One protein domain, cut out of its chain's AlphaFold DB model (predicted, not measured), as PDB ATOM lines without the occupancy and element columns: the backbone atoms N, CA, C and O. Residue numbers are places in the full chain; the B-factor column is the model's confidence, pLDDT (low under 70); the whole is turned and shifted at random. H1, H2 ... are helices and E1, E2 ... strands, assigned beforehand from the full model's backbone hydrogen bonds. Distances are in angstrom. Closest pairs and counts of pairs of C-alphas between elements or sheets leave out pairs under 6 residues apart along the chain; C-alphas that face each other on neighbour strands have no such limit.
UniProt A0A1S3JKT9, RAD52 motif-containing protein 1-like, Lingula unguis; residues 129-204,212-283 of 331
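What this domain is: This is residues 129 to 204 and 212 to 283 of the 331 residues of the protein "RAD52 motif-containing protein 1-like" of Lingula unguis (UniProt A0A1S3JKT9). A twisted three-stranded sheet, E1 E2 E3, with the long helix H2 packed on one face makes the body of a long, narrow rod. At one end the hairpin E6 and E7 lies near the short helix H1, while at the other end the strand pair E4 and E5 extends the length as an arm. The printed part has 148 residues with two named helices and seven named strands, in the order H1 E1 E2 E3 E4 E5 H2 E6 E7; the three sheets, E1 - E2 - E3, E4 - E5 and E6 - E7, are antiparallel. The class is mixed, helices and strands, and the whole is extended, with a radius of gyration of the C-alphas of 24.0 A and spans of 88 by 28 by 20 A.

How they stand to each other: E1, residues 148 to 157, E2, residues 163 to 174, and E3, residues 179 to 190, form a meander, each strand the antiparallel neighbour of the one before. N 150 and O 171 of E1 and E2 are 2.9 A apart, and N 168 and O 185 of E2 and E3 are 2.8 A apart, both within hydrogen-bond range. H2, residues 234 to 258, is on this sheet, giving two layers, a helix on one face of a sheet; the closest C-alphas of E3 and H2, Gly 183 and Ala 256, are 3.7 A apart. H1, residues 131 to 142, is not on the sheet, but its residues 131 to 134 touch residues 250 to 257 of H2, with the closest C-alphas, Val 131 and Glu 254, 5.7 A apart. The two helices run the same way at a steep tilt of 36 degrees, only just past shallow. In H1 and H2 every O i to N i+4 pair is within hydrogen-bond range. E3 runs on into E4, residues 193 to 200, at 39 degrees. E4 is antiparallel to E5, residues 226 to 232, with N 199 and O 227 at 3.1 A. E6, residues 260 to 265, and E7, residues 268 to 273, form a hairpin, with N 263 and O 270 at 2.8 A.

Where its parts are: E2 is 35.9 A long, E3 37.2 A, H2 36.1 A and E1 27.4 A. H1 begins at C-alpha 131 (165.880, 131.816, 137.294), H2 at C-alpha 234 (154.231, 106.344, 145.665), and E7 ends at C-alpha 273 (179.609, 141.296, 144.613).

The domain as a whole: The two C-alphas farthest apart, Thr 204 and Ser 266, are 89.1 A apart. Residues 205 to 211 are not printed, and C-alphas 204 and 212 are 21.3 A apart across the cut. The links that are printed whole are tight. Mean pLDDT of the printed part is 80.5; residues 194 to 204, 212 to 232 and 277 to 283 are under 70.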
ATOM      1  N   LEU A 129     165.440 138.101 140.916       93.69
ATOM      2  CA  LEU A 129     164.854 137.714 139.635       93.69
ATOM      3  C   LEU A 129     164.569 136.210 139.605       93.69
ATOM      4  O   LEU A 129     165.340 135.445 140.179       93.69
ATOM      5  N   PRO A 130     163.520 135.772 138.889       93.88
ATOM      6  CA  PRO A 130     163.309 134.354 138.645       93.88
ATOM      7  C   PRO A 130     164.442 133.780 137.783       93.88
ATOM      8  O   PRO A 130     165.030 134.485 136.958       93.88
ATOM      9  N   VAL A 131     164.726 132.483 137.937       94.94
ATOM     10  CA  VAL A 131     165.880 131.816 137.294       94.94
ATOM     11  C   VAL A 131     166.002 132.081 135.789       94.94
ATOM     12  O   VAL A 131     167.097 132.349 135.301       94.94
ATOM     13  N   ASN A 132     164.898 132.025 135.042       95.44
ATOM     14  CA  ASN A 132     164.908 132.281 133.597       95.44
ATOM     15  C   ASN A 132     165.414 133.696 133.272       95.44
ATOM     16  O   ASN A 132     166.273 133.868 132.411       95.44
ATOM     17  N   LYS A 133     164.962 134.698 134.029       96.62
ATOM     18  CA  LYS A 133     165.393 136.092 133.886       96.62
ATOM     19  C   LYS A 133     166.844 136.291 134.328       96.62
ATOM     20  O   LYS A 133     167.550 137.086 133.709       96.62
ATOM     21  N   CYS A 134     167.320 135.542 135.326       96.88
ATOM     22  CA  CYS A 134     168.746 135.505 135.659       96.88
ATOM     23  C   CYS A 134     169.583 134.993 134.482       96.88
ATOM     24  O   CYS A 134     170.593 135.602 134.138       96.88
ATOM     25  N   TYR A 135     169.155 133.910 133.832       96.81
ATOM     26  CA  TYR A 135     169.865 133.363 132.677       96.81
ATOM     27  C   TYR A 135     169.878 134.326 131.494       96.81
ATOM     28  O   TYR A 135     170.943 134.541 130.920       96.81
ATOM     29  N   ASP A 136     168.746 134.949 131.160       96.75
ATOM     30  CA  ASP A 136     168.677 135.958 130.096       96.75
ATOM     31  C   ASP A 136     169.664 137.101 130.355       96.75
ATOM     32  O   ASP A 136     170.446 137.480 129.479       96.75
ATOM     33  N   LEU A 137     169.668 137.617 131.588       97.00
ATOM     34  CA  LEU A 137     170.516 138.731 131.991       97.00
ATOM     35  C   LEU A 137     172.006 138.365 131.952       97.00
ATOM     36  O   LEU A 137     172.817 139.102 131.382       97.00
ATOM     37  N   ALA A 138     172.364 137.211 132.515       97.06
ATOM     38  CA  ALA A 138     173.732 136.712 132.520       97.06
ATOM     39  C   ALA A 138     174.227 136.426 131.094       97.06
ATOM     40  O   ALA A 138     175.323 136.840 130.724       97.06
ATOM     41  N   ASN A 139     173.403 135.799 130.253       97.12
ATOM     42  CA  ASN A 139     173.743 135.527 128.857       97.12
ATOM     43  C   ASN A 139     173.925 136.805 128.041       97.12
ATOM     44  O   ASN A 139     174.834 136.864 127.214       97.12
ATOM     45  N   TYR A 140     173.102 137.827 128.278       96.50
ATOM     46  CA  TYR A 140     173.191 139.092 127.556       96.50
ATOM     47  C   TYR A 140     174.479 139.864 127.876       96.50
ATOM     48  O   TYR A 140     175.152 140.339 126.963       96.50
ATOM     49  N   TYR A 141     174.842 139.984 129.156       95.69
ATOM     50  CA  TYR A 141     175.981 140.812 129.573       95.69
ATOM     51  C   TYR A 141     177.301 140.042 129.698       95.69
ATOM     52  O   TYR A 141     178.362 140.595 129.416       95.69
ATOM     53  N   LEU A 142     177.265 138.781 130.133       95.50
ATOM     54  CA  LEU A 142     178.463 137.965 130.362       95.50
ATOM     55  C   LEU A 142     178.736 137.006 129.195       95.50
ATOM     56  O   LEU A 142     179.860 136.532 129.040       95.50
ATOM     57  N   GLY A 143     177.731 136.741 128.357       95.88
ATOM     58  CA  GLY A 143     177.786 135.724 127.312       95.88
ATOM     59  C   GLY A 143     177.535 134.319 127.861       95.88
ATOM     60  O   GLY A 143     177.813 134.027 129.023       95.88
ATOM     61  N   PHE A 144     177.058 133.416 127.000       94.19
ATOM     62  CA  PHE A 144     176.696 132.037 127.369       94.19
ATOM     63  C   PHE A 144     177.830 131.255 128.059       94.19
ATOM     64  O   PHE A 144     177.582 130.467 128.961       94.19
ATOM     65  N   ASN A 145     179.083 131.506 127.670       95.31
ATOM     66  CA  ASN A 145     180.264 130.857 128.254       95.31
ATOM     67  C   ASN A 145     180.976 131.721 129.313       95.31
ATOM     68  O   ASN A 145     182.066 131.367 129.764       95.31
ATOM     69  N   GLY A 146     180.423 132.886 129.663       95.81
ATOM     70  CA  GLY A 146     181.038 133.816 130.615       95.81
ATOM     71  C   GLY A 146     180.766 133.479 132.077       95.81
ATOM     72  O   GLY A 146     181.439 134.010 132.961       95.81
ATOM     73  N   TRP A 147     179.804 132.595 132.335       97.56
ATOM     74  CA  TRP A 147     179.372 132.198 133.667       97.56
ATOM     75  C   TRP A 147     179.032 130.704 133.713       97.56
ATOM     76  O   TRP A 147     178.854 130.062 132.679       97.56
ATOM     77  N   ASN A 148     178.989 130.132 134.914       96.94
ATOM     78  CA  ASN A 148     178.542 128.759 135.146       96.94
ATOM     79  C   ASN A 148     177.897 128.611 136.527       96.94
ATOM     80  O   ASN A 148     178.019 129.493 137.382       96.94
ATOM     81  N   THR A 149     177.222 127.480 136.728       97.00
ATOM     82  CA  THR A 149     176.595 127.109 137.995       97.00
ATOM     83  C   THR A 149     177.062 125.732 138.448       97.00
ATOM     84  O   THR A 149     177.335 124.851 137.634       97.00
ATOM     85  N   GLU A 150     177.145 125.542 139.760       97.06
ATOM     86  CA  GLU A 150     177.544 124.285 140.388       97.06
ATOM     87  C   GLU A 150     176.670 124.021 141.619       97.06
ATOM     88  O   GLU A 150     176.532 124.882 142.489       97.06
ATOM     89  N   ILE A 151     176.082 122.826 141.715       97.12
ATOM     90  CA  ILE A 151     175.374 122.400 142.927       97.12
ATOM     91  C   ILE A 151     176.423 121.971 143.952       97.12
ATOM     92  O   ILE A 151     177.060 120.933 143.791       97.12
ATOM     93  N   ILE A 152     176.575 122.751 145.020       97.19
ATOM     94  CA  ILE A 152     177.552 122.478 146.083       97.19
ATOM     95  C   ILE A 152     176.985 121.572 147.177       97.19
ATOM     96  O   ILE A 152     177.724 120.862 147.853       97.19
ATOM     97  N   SER A 153     175.667 121.602 147.383       95.62
ATOM     98  CA  SER A 153     175.008 120.764 148.380       95.62
ATOM     99  C   SER A 153     173.550 120.515 148.015       95.62
ATOM    100  O   SER A 153     172.874 121.377 147.451       95.62
ATOM    101  N   MET A 154     173.058 119.327 148.347       95.75
ATOM    102  CA  MET A 154     171.648 118.977 148.248       95.75
ATOM    103  C   MET A 154     171.323 117.989 149.365       95.75
ATOM    104  O   MET A 154     171.980 116.957 149.495       95.75
ATOM    105  N   ASN A 155     170.328 118.308 150.184       95.44
ATOM    106  CA  ASN A 155     169.845 117.440 151.249       95.44
ATOM    107  C   ASN A 155     168.337 117.278 151.098       95.44
ATOM    108  O   ASN A 155     167.626 118.272 150.982       95.44
ATOM    109  N   LEU A 156     167.873 116.031 151.067       94.25
ATOM    110  CA  LEU A 156     166.465 115.681 150.957       94.25
ATOM    111  C   LEU A 156     166.052 114.948 152.229       94.25
ATOM    112  O   LEU A 156     166.572 113.869 152.513       94.25
ATOM    113  N   ASP A 157     165.066 115.494 152.927       91.25
ATOM    114  CA  ASP A 157     164.409 114.845 154.049       91.25
ATOM    115  C   ASP A 157     162.978 114.426 153.673       91.25
ATOM    116  O   ASP A 157     162.182 115.205 153.147       91.25
ATOM    117  N   THR A 158     162.650 113.163 153.950       85.62
ATOM    118  CA  THR A 158     161.298 112.591 153.792       85.62
ATOM    119  C   THR A 158     160.807 111.906 155.074       85.62
ATOM    120  O   THR A 158     159.871 111.102 155.038       85.62
ATOM    121  N   SER A 159     161.439 112.207 156.214       78.38
ATOM    122  CA  SER A 159     161.244 111.543 157.508       78.38
ATOM    123  C   SER A 159     159.818 111.641 158.060       78.38
ATOM    124  O   SER A 159     159.349 110.718 158.722       78.38
ATOM    125  N   THR A 160     159.092 112.717 157.758       73.69
ATOM    126  CA  THR A 160     157.739 112.968 158.286       73.69
ATOM    127  C   THR A 160     156.642 112.148 157.592       73.69
ATOM    128  O   THR A 160     155.484 112.197 158.002       73.69
ATOM    129  N   GLY A 161     156.972 111.399 156.531       73.94
ATOM    130  CA  GLY A 161     156.060 110.490 155.826       73.94
ATOM    131  C   GLY A 161     154.996 111.157 154.943       73.94
ATOM    132  O   GLY A 161     154.455 110.491 154.064       73.94
ATOM    133  N   THR A 162     154.722 112.450 155.127       85.00
ATOM    134  CA  THR A 162     153.725 113.229 154.362       85.00
ATOM    135  C   THR A 162     154.320 114.441 153.649       85.00
ATOM    136  O   THR A 162     153.623 115.122 152.894       85.00
ATOM    137  N   THR A 163     155.602 114.735 153.885       89.12
ATOM    138  CA  THR A 163     156.285 115.886 153.288       89.12
ATOM    139  C   THR A 163     157.654 115.505 152.753       89.12
ATOM    140  O   THR A 163     158.344 114.674 153.342       89.12
ATOM    141  N   ALA A 164     158.055 116.150 151.665       91.38
ATOM    142  CA  ALA A 164     159.415 116.145 151.155       91.38
ATOM    143  C   ALA A 164     160.008 117.545 151.358       91.38
ATOM    144  O   ALA A 164     159.506 118.513 150.787       91.38
ATOM    145  N   CYS A 165     161.050 117.648 152.178       94.31
ATOM    146  CA  CYS A 165     161.809 118.877 152.390       94.31
ATOM    147  C   CYS A 165     163.150 118.753 151.671       94.31
ATOM    148  O   CYS A 165     163.823 117.732 151.801       94.31
ATOM    149  N   CYS A 166     163.555 119.768 150.920       95.50
ATOM    150  CA  CYS A 166     164.846 119.784 150.248       95.50
ATOM    151  C   CYS A 166     165.551 121.111 150.500       95.50
ATOM    152  O   CYS A 166     164.967 122.166 150.267       95.50
ATOM    153  N   THR A 167     166.811 121.047 150.924       96.69
ATOM    154  CA  THR A 167     167.717 122.198 150.976       96.69
ATOM    155  C   THR A 167     168.779 122.041 149.899       96.69
ATOM    156  O   THR A 167     169.391 120.975 149.786       96.69
ATOM    157  N   CYS A 168     169.035 123.093 149.137       96.75
ATOM    158  CA  CYS A 168     170.029 123.126 148.078       96.75
ATOM    159  C   CYS A 168     170.965 124.317 148.283       96.75
ATOM    160  O   CYS A 168     170.527 125.394 148.675       96.75
ATOM    161  N   GLY A 169     172.251 124.115 148.016       97.38
ATOM    162  CA  GLY A 169     173.229 125.186 147.881       97.38
ATOM    163  C   GLY A 169     173.776 125.178 146.462       97.38
ATOM    164  O   GLY A 169     174.158 124.118 145.955       97.38
ATOM    165  N   VAL A 170     173.839 126.350 145.842       97.75
ATOM    166  CA  VAL A 170     174.326 126.530 144.473       97.75
ATOM    167  C   VAL A 170     175.371 127.633 144.444       97.75
ATOM    168  O   VAL A 170     175.220 128.668 145.085       97.75
ATOM    169  N   LYS A 171     176.437 127.414 143.682       97.88
ATOM    170  CA  LYS A 171     177.466 128.405 143.394       97.88
ATOM    171  C   LYS A 171     177.300 128.914 141.967       97.88
ATOM    172  O   LYS A 171     177.186 128.114 141.044       97.88
ATOM    173  N   VAL A 172     177.333 130.230 141.787       97.88
ATOM    174  CA  VAL A 172     177.414 130.895 140.479       97.88
ATOM    175  C   VAL A 172     178.819 131.466 140.344       97.88
ATOM    176  O   VAL A 172     179.306 132.132 141.256       97.88
ATOM    177  N   SER A 173     179.494 131.207 139.226       97.19
ATOM    178  CA  SER A 173     180.858 131.695 138.986       97.19
ATOM    179  C   SER A 173     180.960 132.454 137.669       97.19
ATOM    180  O   SER A 173     180.378 132.043 136.670       97.19
ATOM    181  N   VAL A 174     181.771 133.511 137.658       97.19
ATOM    182  CA  VAL A 174     182.171 134.297 136.481       97.19
ATOM    183  C   VAL A 174     183.700 134.203 136.358       97.19
ATOM    184  O   VAL A 174     184.425 135.086 136.830       97.19
ATOM    185  N   PRO A 175     184.238 133.110 135.772       94.25
ATOM    186  CA  PRO A 175     185.660 132.770 135.881       94.25
ATOM    187  C   PRO A 175     186.602 133.832 135.320       94.25
ATOM    188  O   PRO A 175     187.643 134.103 135.912       94.25
ATOM    189  N   ALA A 176     186.221 134.476 134.211       92.38
ATOM    190  CA  ALA A 176     187.028 135.512 133.564       92.38
ATOM    191  C   ALA A 176     187.292 136.729 134.468       92.38
ATOM    192  O   ALA A 176     188.243 137.469 134.231       92.38
ATOM    193  N   GLN A 177     186.457 136.930 135.491       92.25
ATOM    194  CA  GLN A 177     186.570 138.036 136.441       92.25
ATOM    195  C   GLN A 177     186.944 137.565 137.852       92.25
ATOM    196  O   GLN A 177     187.098 138.386 138.748       92.25
ATOM    197  N   GLY A 178     187.105 136.253 138.062       92.38
ATOM    198  CA  GLY A 178     187.437 135.684 139.369       92.38
ATOM    199  C   GLY A 178     186.348 135.872 140.430       92.38
ATOM    200  O   GLY A 178     186.643 135.772 141.618       92.38
ATOM    201  N   VAL A 179     185.105 136.145 140.020       95.12
ATOM    202  CA  VAL A 179     183.975 136.369 140.930       95.12
ATOM    203  C   VAL A 179     183.160 135.090 141.057       95.12
ATOM    204  O   VAL A 179     182.878 134.419 140.063       95.12
ATOM    205  N   SER A 180     182.747 134.760 142.275       95.56
ATOM    206  CA  SER A 180     181.757 133.714 142.510       95.56
ATOM    207  C   SER A 180     180.904 134.030 143.724       95.56
ATOM    208  O   SER A 180     181.418 134.543 144.716       95.56
ATOM    209  N   THR A 181     179.637 133.654 143.662       96.62
ATOM    210  CA  THR A 181     178.669 133.785 144.748       96.62
ATOM    211  C   THR A 181     178.056 132.432 145.057       96.62
ATOM    212  O   THR A 181     178.080 131.505 144.247       96.62
ATOM    213  N   THR A 182     177.529 132.295 146.263       96.50
ATOM    214  CA  THR A 182     176.789 131.113 146.689       96.50
ATOM    215  C   THR A 182     175.423 131.556 147.167       96.50
ATOM    216  O   THR A 182     175.299 132.622 147.770       96.50
ATOM    217  N   GLY A 183     174.419 130.749 146.859       95.88
ATOM    218  CA  GLY A 183     173.063 130.927 147.333       95.88
ATOM    219  C   GLY A 183     172.484 129.625 147.850       95.88
ATOM    220  O   GLY A 183     172.955 128.530 147.515       95.88
ATOM    221  N   TYR A 184     171.471 129.762 148.693       96.06
ATOM    222  CA  TYR A 184     170.827 128.656 149.386       96.06
ATOM    223  C   TYR A 184     169.317 128.723 149.210       96.06
ATOM    224  O   TYR A 184     168.711 129.789 149.233       96.06
ATOM    225  N   GLY A 185     168.699 127.562 149.038       95.81
ATOM    226  CA  GLY A 185     167.264 127.445 148.846       95.81
ATOM    227  C   GLY A 185     166.697 126.273 149.615       95.81
ATOM    228  O   GLY A 185     167.292 125.198 149.663       95.81
ATOM    229  N   GLU A 186     165.522 126.477 150.192       96.38
ATOM    230  CA  GLU A 186     164.758 125.450 150.883       96.38
ATOM    231  C   GLU A 186     163.357 125.373 150.281       96.38
ATOM    232  O   GLU A 186     162.732 126.392 149.991       96.38
ATOM    233  N   TRP A 187     162.862 124.154 150.074       95.44
ATOM    234  CA  TRP A 187     161.482 123.923 149.670       95.44
ATOM    235  C   TRP A 187     160.881 122.745 150.416       95.44
ATOM    236  O   TRP A 187     161.527 121.709 150.592       95.44
ATOM    237  N   LYS A 188     159.605 122.878 150.771       94.75
ATOM    238  CA  LYS A 188     158.809 121.833 151.404       94.75
ATOM    239  C   LYS A 188     157.546 121.583 150.597       94.75
ATOM    240  O   LYS A 188     156.696 122.458 150.486       94.75
ATOM    241  N   GLU A 189     157.404 120.362 150.096       93.69
ATOM    242  CA  GLU A 189     156.210 119.915 149.384       93.69
ATOM    243  C   GLU A 189     155.452 118.878 150.221       93.69
ATOM    244  O   GLU A 189     156.035 117.928 150.750       93.69
ATOM    245  N   THR A 190     154.136 119.040 150.335       88.69
ATOM    246  CA  THR A 190     153.243 118.097 151.021       88.69
ATOM    247  C   THR A 190     152.540 117.194 150.012       88.69
ATOM    248  O   THR A 190     152.051 117.683 148.996       88.69
ATOM    249  N   PHE A 191     152.402 115.904 150.312       84.00
ATOM    250  CA  PHE A 191     151.646 114.959 149.483       84.00
ATOM    251  C   PHE A 191     150.628 114.178 150.312       84.00
ATOM    252  O   PHE A 191     150.761 114.036 151.531       84.00
ATOM    253  N   ARG A 192     149.580 113.665 149.654       78.00
ATOM    254  CA  ARG A 192     148.541 112.904 150.352       78.00
ATOM    255  C   ARG A 192     148.989 111.468 150.581       78.00
ATOM    256  O   ARG A 192     149.636 110.837 149.748       78.00
ATOM    257  N   VAL A 193     148.565 110.941 151.718       70.31
ATOM    258  CA  VAL A 193     148.744 109.542 152.090       70.31
ATOM    259  C   VAL A 193     147.427 108.826 151.828       70.31
ATOM    260  O   VAL A 193     146.370 109.317 152.230       70.31
ATOM    261  N   LYS A 194     147.469 107.697 151.115       65.00
ATOM    262  CA  LYS A 194     146.277 106.873 150.899       65.00
ATOM    263  C   LYS A 194     146.170 105.856 152.031       65.00
ATOM    264  O   LYS A 194     147.160 105.283 152.486       65.00
ATOM    265  N   ILE A 195     144.943 105.624 152.480       61.09
ATOM    266  CA  ILE A 195     144.634 104.506 153.367       61.09
ATOM    267  C   ILE A 195     144.460 103.287 152.464       61.09
ATOM    268  O   ILE A 195     143.413 103.131 151.841       61.09
ATOM    269  N   THR A 196     145.492 102.456 152.332       53.50
ATOM    270  CA  THR A 196     145.465 101.290 151.426       53.50
ATOM    271  C   THR A 196     145.136  99.972 152.120       53.50
ATOM    272  O   THR A 196     145.173  98.920 151.491       53.50
ATOM    273  N   GLY A 197     144.757 100.001 153.397       51.47
ATOM    274  CA  GLY A 197     144.289  98.805 154.084       51.47
ATOM    275  C   GLY A 197     143.929  99.056 155.540       51.47
ATOM    276  O   GLY A 197     144.651  99.739 156.268       51.47
ATOM    277  N   CYS A 198     142.814  98.463 155.957       50.09
ATOM    278  CA  CYS A 198     142.499  98.220 157.358       50.09
ATOM    279  C   CYS A 198     142.767  96.738 157.617       50.09
ATOM    280  O   CYS A 198     142.093  95.881 157.044       50.09
ATOM    281  N   LEU A 199     143.750  96.428 158.459       46.25
ATOM    282  CA  LEU A 199     143.892  95.076 158.987       46.25
ATOM    283  C   LEU A 199     142.965  94.965 160.195       46.25
ATOM    284  O   LEU A 199     143.208  95.568 161.242       46.25
ATOM    285  N   PHE A 200     141.882  94.213 160.027       48.75
ATOM    286  CA  PHE A 200     141.045  93.784 161.139       48.75
ATOM    287  C   PHE A 200     141.752  92.612 161.811       48.75
ATOM    288  O   PHE A 200     141.854  91.530 161.231       48.75
ATOM    289  N   HIS A 201     142.283  92.832 163.010       43.00
ATOM    290  CA  HIS A 201     142.740  91.731 163.840       43.00
ATOM    291  C   HIS A 201     141.577  91.306 164.735       43.00
ATOM    292  O   HIS A 201     141.113  92.091 165.558       43.00
ATOM    293  N   TYR A 202     141.084  90.087 164.523       41.31
ATOM    294  CA  TYR A 202     140.169  89.435 165.451       41.31
ATOM    295  C   TYR A 202     141.033  88.755 166.508       41.31
ATOM    296  O   TYR A 202     141.744  87.799 166.196       41.31
ATOM    297  N   ASP A 203     141.020  89.287 167.726       43.97
ATOM    298  CA  ASP A 203     141.699  88.660 168.853       43.97
ATOM    299  C   ASP A 203     140.795  87.551 169.413       43.97
ATOM    300  O   ASP A 203     139.738  87.817 169.985       43.97
ATOM    301  N   THR A 204     141.192  86.295 169.219       46.94
ATOM    302  CA  THR A 204     140.781  85.213 170.115       46.94
ATOM    303  C   THR A 204     141.984  84.908 171.001       46.94
ATOM    304  O   THR A 204     142.882  84.185 170.575       46.94
ATOM    305  N   LYS A 212     152.909 101.707 170.422       36.72
ATOM    306  CA  LYS A 212     152.355 103.039 170.162       36.72
ATOM    307  C   LYS A 212     152.579 103.375 168.685       36.72
ATOM    308  O   LYS A 212     153.651 103.849 168.333       36.72
ATOM    309  N   PHE A 213     151.551 103.216 167.858       34.94
ATOM    310  CA  PHE A 213     151.359 104.059 166.677       34.94
ATOM    311  C   PHE A 213     149.995 104.740 166.794       34.94
ATOM    312  O   PHE A 213     148.966 104.113 167.031       34.94
ATOM    313  N   ARG A 214     150.034 106.073 166.774       36.44
ATOM    314  CA  ARG A 214     148.966 106.956 167.233       36.44
ATOM    315  C   ARG A 214     148.110 107.381 166.040       36.44
ATOM    316  O   ARG A 214     148.475 108.308 165.335       36.44
ATOM    317  N   SER A 215     146.984 106.697 165.853       37.75
ATOM    318  CA  SER A 215     145.724 107.233 165.309       37.75
ATOM    319  C   SER A 215     144.645 106.158 165.485       37.75
ATOM    320  O   SER A 215     144.334 105.415 164.557       37.75
ATOM    321  N   GLN A 216     144.137 106.005 166.711       40.28
ATOM    322  CA  GLN A 216     143.066 105.055 167.024       40.28
ATOM    323  C   GLN A 216     141.705 105.728 166.828       40.28
ATOM    324  O   GLN A 216     141.363 106.655 167.559       40.28
ATOM    325  N   CYS A 217     140.919 105.228 165.878       37.88
ATOM    326  CA  CYS A 217     139.473 105.430 165.859       37.88
ATOM    327  C   CYS A 217     138.863 104.275 166.665       37.88
ATOM    328  O   CYS A 217     138.819 103.148 166.177       37.88
ATOM    329  N   ILE A 218     138.470 104.526 167.914       41.69
ATOM    330  CA  ILE A 218     137.822 103.526 168.772       41.69
ATOM    331  C   ILE A 218     136.314 103.606 168.503       41.69
ATOM    332  O   ILE A 218     135.702 104.632 168.790       41.69
ATOM    333  N   HIS A 219     135.719 102.553 167.937       39.38
ATOM    334  CA  HIS A 219     134.261 102.412 167.892       39.38
ATOM    335  C   HIS A 219     133.802 101.778 169.218       39.38
ATOM    336  O   HIS A 219     134.355 100.745 169.591       39.38
ATOM    337  N   PRO A 220     132.826 102.350 169.944       43.34
ATOM    338  CA  PRO A 220     132.554 101.990 171.344       43.34
ATOM    339  C   PRO A 220     131.902 100.614 171.589       43.34
ATOM    340  O   PRO A 220     131.659 100.284 172.743       43.34
ATOM    341  N   ASP A 221     131.659  99.801 170.555       44.62
ATOM    342  CA  ASP A 221     130.851  98.572 170.670       44.62
ATOM    343  C   ASP A 221     131.608  97.259 170.399       44.62
ATOM    344  O   ASP A 221     131.013  96.187 170.472       44.62
ATOM    345  N   PHE A 222     132.913  97.297 170.106       43.16
ATOM    346  CA  PHE A 222     133.705  96.081 169.884       43.16
ATOM    347  C   PHE A 222     135.142  96.247 170.398       43.16
ATOM    348  O   PHE A 222     135.811  97.210 170.030       43.16
ATOM    349  N   ASP A 223     135.644  95.267 171.162       45.50
ATOM    350  CA  ASP A 223     137.053  95.114 171.596       45.50
ATOM    351  C   ASP A 223     138.017  94.802 170.419       45.50
ATOM    352  O   ASP A 223     138.975  94.041 170.535       45.50
ATOM    353  N   ASN A 224     137.769  95.381 169.243       48.53
ATOM    354  CA  ASN A 224     138.537  95.155 168.027       48.53
ATOM    355  C   ASN A 224     139.458  96.352 167.757       48.53
ATOM    356  O   ASN A 224     139.003  97.455 167.446       48.53
ATOM    357  N   TYR A 225     140.771  96.133 167.817       52.97
ATOM    358  CA  TYR A 225     141.754  97.129 167.397       52.97
ATOM    359  C   TYR A 225     141.869  97.140 165.866       52.97
ATOM    360  O   TYR A 225     142.339  96.180 165.257       52.97
ATOM    361  N   ILE A 226     141.470  98.248 165.234       50.03
ATOM    362  CA  ILE A 226     141.729  98.486 163.809       50.03
ATOM    363  C   ILE A 226     143.137  99.063 163.676       50.03
ATOM    364  O   ILE A 226     143.388 100.207 164.063       50.03
ATOM    365  N   TYR A 227     144.057  98.287 163.101       52.12
ATOM    366  CA  TYR A 227     145.338  98.822 162.652       52.12
ATOM    367  C   TYR A 227     145.154  99.391 161.249       52.12
ATOM    368  O   TYR A 227     144.933  98.667 160.276       52.12
ATOM    369  N   MET A 228     145.220 100.716 161.160       53.00
ATOM    370  CA  MET A 228     145.180 101.439 159.898       53.00
ATOM    371  C   MET A 228     146.613 101.708 159.455       53.00
ATOM    372  O   MET A 228     147.332 102.489 160.079       53.00
ATOM    373  N   SER A 229     147.048 101.034 158.395       55.84
ATOM    374  CA  SER A 229     148.347 101.300 157.787       55.84
ATOM    375  C   SER A 229     148.198 102.425 156.767       55.84
ATOM    376  O   SER A 229     147.534 102.265 155.739       55.84
ATOM    377  N   LEU A 230     148.797 103.574 157.074       58.88
ATOM    378  CA  LEU A 230     148.890 104.723 156.181       58.88
ATOM    379  C   LEU A 230     150.132 104.563 155.302       58.88
ATOM    380  O   LEU A 230     151.251 104.619 155.813       58.88
ATOM    381  N   PHE A 231     149.948 104.368 153.995       61.16
ATOM    382  CA  PHE A 231     151.057 104.288 153.044       61.16
ATOM    383  C   PHE A 231     151.041 105.505 152.111       61.16
ATOM    384  O   PHE A 231     149.991 105.835 151.548       61.16
ATOM    385  N   PRO A 232     152.180 106.206 151.945       65.38
ATOM    386  CA  PRO A 232     152.314 107.245 150.933       65.38
ATOM    387  C   PRO A 232     151.874 106.716 149.574       65.38
ATOM    388  O   PRO A 232     152.267 105.613 149.202       65.38
ATOM    389  N   ASP A 233     151.102 107.500 148.823       74.12
ATOM    390  CA  ASP A 233     150.877 107.205 147.410       74.12
ATOM    391  C   ASP A 233     152.228 107.360 146.683       74.12
ATOM    392  O   ASP A 233     152.745 108.483 146.653       74.12
ATOM    393  N   PRO A 234     152.849 106.284 146.150       77.12
ATOM    394  CA  PRO A 234     154.231 106.344 145.665       77.12
ATOM    395  C   PRO A 234     154.434 107.403 144.579       77.12
ATOM    396  O   PRO A 234     155.427 108.126 144.614       77.12
ATOM    397  N   GLY A 235     153.445 107.560 143.691       81.44
ATOM    398  CA  GLY A 235     153.444 108.599 142.661       81.44
ATOM    399  C   GLY A 235     153.459 110.011 143.250       81.44
ATOM    400  O   GLY A 235     154.345 110.793 142.937       81.44
ATOM    401  N   GLN A 236     152.556 110.328 144.185       84.19
ATOM    402  CA  GLN A 236     152.532 111.665 144.799       84.19
ATOM    403  C   GLN A 236     153.780 111.954 145.633       84.19
ATOM    404  O   GLN A 236     154.254 113.089 145.648       84.19
ATOM    405  N   LYS A 237     154.330 110.939 146.312       85.44
ATOM    406  CA  LYS A 237     155.598 111.079 147.035       85.44
ATOM    407  C   LYS A 237     156.735 111.416 146.070       85.44
ATOM    408  O   LYS A 237     157.517 112.319 146.361       85.44
ATOM    409  N   LEU A 238     156.821 110.721 144.936       87.62
ATOM    410  CA  LEU A 238     157.827 110.988 143.911       87.62
ATOM    411  C   LEU A 238     157.676 112.403 143.340       87.62
ATOM    412  O   LEU A 238     158.643 113.163 143.355       87.62
ATOM    413  N   THR A 239     156.462 112.796 142.940       89.50
ATOM    414  CA  THR A 239     156.169 114.158 142.468       89.50
ATOM    415  C   THR A 239     156.597 115.200 143.500       89.50
ATOM    416  O   THR A 239     157.230 116.196 143.149       89.50
ATOM    417  N   ALA A 240     156.317 114.963 144.784       90.00
ATOM    418  CA  ALA A 240     156.694 115.892 145.838       90.00
ATOM    419  C   ALA A 240     158.208 116.006 146.035       90.00
ATOM    420  O   ALA A 240     158.725 117.108 146.203       90.00
ATOM    421  N   VAL A 241     158.935 114.891 145.954       91.25
ATOM    422  CA  VAL A 241     160.404 114.889 145.987       91.25
ATOM    423  C   VAL A 241     160.982 115.649 144.792       91.25
ATOM    424  O   VAL A 241     161.891 116.463 144.969       91.25
ATOM    425  N   CYS A 242     160.455 115.422 143.586       92.81
ATOM    426  CA  CYS A 242     160.895 116.119 142.378       92.81
ATOM    427  C   CYS A 242     160.660 117.628 142.485       92.81
ATOM    428  O   CYS A 242     161.579 118.407 142.230       92.81
ATOM    429  N   LYS A 243     159.474 118.045 142.945       94.25
ATOM    430  CA  LYS A 243     159.170 119.456 143.209       94.25
ATOM    431  C   LYS A 243     160.102 120.053 144.256       94.25
ATOM    432  O   LYS A 243     160.694 121.095 143.995       94.25
ATOM    433  N   ALA A 244     160.304 119.378 145.387       95.00
ATOM    434  CA  ALA A 244     161.192 119.867 146.435       95.00
ATOM    435  C   ALA A 244     162.619 120.096 145.922       95.00
ATOM    436  O   ALA A 244     163.197 121.157 146.160       95.00
ATOM    437  N   LYS A 245     163.168 119.165 145.136       95.38
ATOM    438  CA  LYS A 245     164.478 119.350 144.490       95.38
ATOM    439  C   LYS A 245     164.477 120.500 143.481       95.38
ATOM    440  O   LYS A 245     165.365 121.344 143.531       95.38
ATOM    441  N   LYS A 246     163.478 120.557 142.592       95.31
ATOM    442  CA  LYS A 246     163.354 121.581 141.537       95.31
ATOM    443  C   LYS A 246     163.280 122.985 142.139       95.31
ATOM    444  O   LYS A 246     164.041 123.858 141.736       95.31
ATOM    445  N   PHE A 247     162.405 123.199 143.119       96.06
ATOM    446  CA  PHE A 247     162.198 124.517 143.716       96.06
ATOM    447  C   PHE A 247     163.324 124.934 144.660       96.06
ATOM    448  O   PHE A 247     163.756 126.077 144.577       96.06
ATOM    449  N   SER A 248     163.868 124.027 145.479       96.94
ATOM    450  CA  SER A 248     165.036 124.363 146.312       96.94
ATOM    451  C   SER A 248     166.244 124.770 145.462       96.94
ATOM    452  O   SER A 248     166.915 125.744 145.787       96.94
ATOM    453  N   TYR A 249     166.479 124.093 144.331       97.12
ATOM    454  CA  TYR A 249     167.505 124.485 143.363       97.12
ATOM    455  C   TYR A 249     167.212 125.844 142.712       97.12
ATOM    456  O   TYR A 249     168.114 126.678 142.628       97.12
ATOM    457  N   LYS A 250     165.964 126.093 142.279       97.06
ATOM    458  CA  LYS A 250     165.569 127.392 141.709       97.06
ATOM    459  C   LYS A 250     165.823 128.527 142.705       97.06
ATOM    460  O   LYS A 250     166.515 129.474 142.360       97.06
ATOM    461  N   ILE A 251     165.361 128.389 143.946       96.12
ATOM    462  CA  ILE A 251     165.557 129.398 144.997       96.12
ATOM    463  C   ILE A 251     167.050 129.625 145.265       96.12
ATOM    464  O   ILE A 251     167.488 130.769 145.317       96.12
ATOM    465  N   ALA A 252     167.848 128.556 145.363       97.00
ATOM    466  CA  ALA A 252     169.290 128.668 145.578       97.00
ATOM    467  C   ALA A 252     170.006 129.414 144.438       97.00
ATOM    468  O   ALA A 252     170.944 130.167 144.687       97.00
ATOM    469  N   LEU A 253     169.565 129.224 143.189       97.19
ATOM    470  CA  LEU A 253     170.071 129.977 142.042       97.19
ATOM    471  C   LEU A 253     169.686 131.455 142.100       97.19
ATOM    472  O   LEU A 253     170.547 132.305 141.890       97.19
ATOM    473  N   GLU A 254     168.412 131.757 142.349       95.88
ATOM    474  CA  GLU A 254     167.910 133.134 142.448       95.88
ATOM    475  C   GLU A 254     168.668 133.902 143.539       95.88
ATOM    476  O   GLU A 254     169.159 135.006 143.295       95.88
ATOM    477  N   ASP A 255     168.865 133.267 144.696       95.38
ATOM    478  CA  ASP A 255     169.670 133.782 145.803       95.38
ATOM    479  C   ASP A 255     171.136 134.003 145.390       95.38
ATOM    480  O   ASP A 255     171.673 135.098 145.557       95.38
ATOM    481  N   ALA A 256     171.773 133.018 144.743       96.31
ATOM    482  CA  ALA A 256     173.168 133.126 144.314       96.31
ATOM    483  C   ALA A 256     173.391 134.268 143.307       96.31
ATOM    484  O   ALA A 256     174.384 134.995 143.403       96.31
ATOM    485  N   PHE A 257     172.477 134.443 142.350       96.81
ATOM    486  CA  PHE A 257     172.527 135.541 141.386       96.81
ATOM    487  C   PHE A 257     172.271 136.902 142.037       96.81
ATOM    488  O   PHE A 257     172.916 137.871 141.646       96.81
ATOM    489  N   SER A 258     171.397 136.987 143.046       94.19
ATOM    490  CA  SER A 258     171.084 138.245 143.748       94.19
ATOM    491  C   SER A 258     172.305 138.907 144.407       94.19
ATOM    492  O   SER A 258     172.344 140.125 144.609       94.19
ATOM    493  N   HIS A 259     173.338 138.107 144.691       93.88
ATOM    494  CA  HIS A 259     174.627 138.550 145.211       93.88
ATOM    495  C   HIS A 259     175.579 139.097 144.133       93.88
ATOM    496  O   HIS A 259     176.683 139.522 144.464       93.88
ATOM    497  N   LEU A 260     175.200 139.094 142.853       94.69
ATOM    498  CA  LEU A 260     175.986 139.658 141.754       94.69
ATOM    499  C   LEU A 260     175.404 140.999 141.299       94.69
ATOM    500  O   LEU A 260     174.190 141.183 141.211       94.69
ATOM    501  N   ILE A 261     176.287 141.930 140.943       94.56
ATOM    502  CA  ILE A 261     175.939 143.184 140.270       94.56
ATOM    503  C   ILE A 261     176.791 143.297 139.017       94.56
ATOM    504  O   ILE A 261     178.011 143.163 139.063       94.56
ATOM    505  N   ILE A 262     176.149 143.582 137.894       95.44
ATOM    506  CA  ILE A 262     176.830 143.906 136.648       95.44
ATOM    507  C   ILE A 262     177.023 145.419 136.597       95.44
ATOM    508  O   ILE A 262     176.065 146.191 136.670       95.44
ATOM    509  N   VAL A 263     178.272 145.845 136.459       94.81
ATOM    510  CA  VAL A 263     178.665 147.245 136.333       94.81
ATOM    511  C   VAL A 263     179.030 147.514 134.880       94.81
ATOM    512  O   VAL A 263     179.968 146.930 134.337       94.81
ATOM    513  N   SER A 264     178.287 148.411 134.234       92.12
ATOM    514  CA  SER A 264     178.570 148.851 132.868       92.12
ATOM    515  C   SER A 264     179.128 150.269 132.885       92.12
ATOM    516  O   SER A 264     178.458 151.209 133.310       92.12
ATOM    517  N   VAL A 265     180.362 150.441 132.410       91.81
ATOM    518  CA  VAL A 265     181.015 151.751 132.294       91.81
ATOM    519  C   VAL A 265     181.376 151.992 130.842       91.81
ATOM    520  O   VAL A 265     182.351 151.449 130.322       91.81
ATOM    521  N   SER A 266     180.596 152.845 130.173       84.44
ATOM    522  CA  SER A 266     180.836 153.206 128.766       84.44
ATOM    523  C   SER A 266     180.974 151.980 127.837       84.44
ATOM    524  O   SER A 266     181.824 151.959 126.950       84.44
ATOM    525  N   GLY A 267     180.164 150.941 128.074       78.38
ATOM    526  CA  GLY A 267     180.151 149.695 127.297       78.38
ATOM    527  C   GLY A 267     181.164 148.633 127.736       78.38
ATOM    528  O   GLY A 267     181.131 147.523 127.213       78.38
ATOM    529  N   LYS A 268     182.043 148.929 128.701       89.69
ATOM    530  CA  LYS A 268     182.845 147.901 129.377       89.69
ATOM    531  C   LYS A 268     182.036 147.297 130.513       89.69
ATOM    532  O   LYS A 268     181.433 148.041 131.281       89.69
ATOM    533  N   ILE A 269     182.063 145.974 130.615       93.44
ATOM    534  CA  ILE A 269     181.281 145.206 131.581       93.44
ATOM    535  C   ILE A 269     182.233 144.615 132.619       93.44
ATOM    536  O   ILE A 269     183.203 143.947 132.258       93.44
ATOM    537  N   SER A 270     181.939 144.840 133.894       94.31
ATOM    538  CA  SER A 270     182.524 144.122 135.026       94.31
ATOM    539  C   SER A 270     181.421 143.588 135.940       94.31
ATOM    540  O   SER A 270     180.264 143.988 135.840       94.31
ATOM    541  N   VAL A 271     181.770 142.643 136.800       95.31
ATOM    542  CA  VAL A 271     180.895 141.991 137.765       95.31
ATOM    543  C   VAL A 271     181.479 142.234 139.143       95.31
ATOM    544  O   VAL A 271     182.667 142.021 139.366       95.31
ATOM    545  N   GLU A 272     180.630 142.678 140.052       94.06
ATOM    546  CA  GLU A 272     180.951 142.961 141.444       94.06
ATOM    547  C   GLU A 272     180.030 142.141 142.351       94.06
ATOM    548  O   GLU A 272     178.955 141.695 141.939       94.06
ATOM    549  N   ILE A 273     180.443 141.950 143.603       92.19
ATOM    550  CA  ILE A 273     179.609 141.296 144.613       92.19
ATOM    551  C   ILE A 273     178.707 142.344 145.265       92.19
ATOM    552  O   ILE A 273     179.175 143.371 145.764       92.19
ATOM    553  N   ASN A 274     177.408 142.063 145.298       85.12
ATOM    554  CA  ASN A 274     176.450 142.835 146.063       85.12
ATOM    555  C   ASN A 274     176.714 142.640 147.560       85.12
ATOM    556  O   ASN A 274     176.374 141.611 148.134       85.12
ATOM    557  N   THR A 275     177.317 143.636 148.201       77.00
ATOM    558  CA  THR A 275     177.588 143.615 149.649       77.00
ATOM    559  C   THR A 275     176.428 144.156 150.486       77.00
ATOM    560  O   THR A 275     176.499 144.135 151.713       77.00
ATOM    561  N   SER A 276     175.362 144.653 149.846       70.31
ATOM    562  CA  SER A 276     174.181 145.179 150.543       70.31
ATOM    563  C   SER A 276     173.221 144.080 151.001       70.31
ATOM    564  O   SER A 276     172.492 144.268 151.976       70.31
ATOM    565  N   THR A 277     173.256 142.919 150.345       57.22
ATOM    566  CA  THR A 277     172.566 141.709 150.785       57.22
ATOM    567  C   THR A 277     173.514 140.928 151.692       57.22
ATOM    568  O   THR A 277     174.611 140.575 151.249       57.22
ATOM    569  N   PRO A 278     173.164 140.661 152.964       53.28
ATOM    570  CA  PRO A 278     173.966 139.765 153.778       53.28
ATOM    571  C   PRO A 278     173.979 138.407 153.083       53.28
ATOM    572  O   PRO A 278     172.936 137.779 152.922       53.28
ATOM    573  N   CYS A 279     175.162 137.966 152.656       43.81
ATOM    574  CA  CYS A 279     175.349 136.595 152.217       43.81
ATOM    575  C   CYS A 279     174.915 135.731 153.403       43.81
ATOM    576  O   CYS A 279     175.534 135.812 154.468       43.81
ATOM    577  N   ASN A 280     173.847 134.947 153.248       42.88
ATOM    578  CA  ASN A 280     173.491 133.907 154.205       42.88
ATOM    579  C   ASN A 280     174.569 132.824 154.112       42.88
ATOM    580  O   ASN A 280     174.350 131.734 153.593       42.88
ATOM    581  N   VAL A 281     175.780 133.146 154.567       39.62
ATOM    582  CA  VAL A 281     176.793 132.162 154.882       39.62
ATOM    583  C   VAL A 281     176.218 131.444 156.089       39.62
ATOM    584  O   VAL A 281     176.425 131.834 157.235       39.62
ATOM    585  N   LEU A 282     175.446 130.392 155.830       38.12
ATOM    586  CA  LEU A 282     175.344 129.299 156.774       38.12
ATOM    587  C   LEU A 282     176.749 128.699 156.854       38.12
ATOM    588  O   LEU A 282     177.047 127.668 156.251       38.12
ATOM    589  N   GLU A 283     177.632 129.370 157.597       33.31
ATOM    590  CA  GLU A 283     178.705 128.689 158.286       33.31
ATOM    591  C   GLU A 283     177.977 127.681 159.167       33.31
ATOM    592  O   GLU A 283     177.487 128.001 160.249       33.31
TER     593      GLU A 283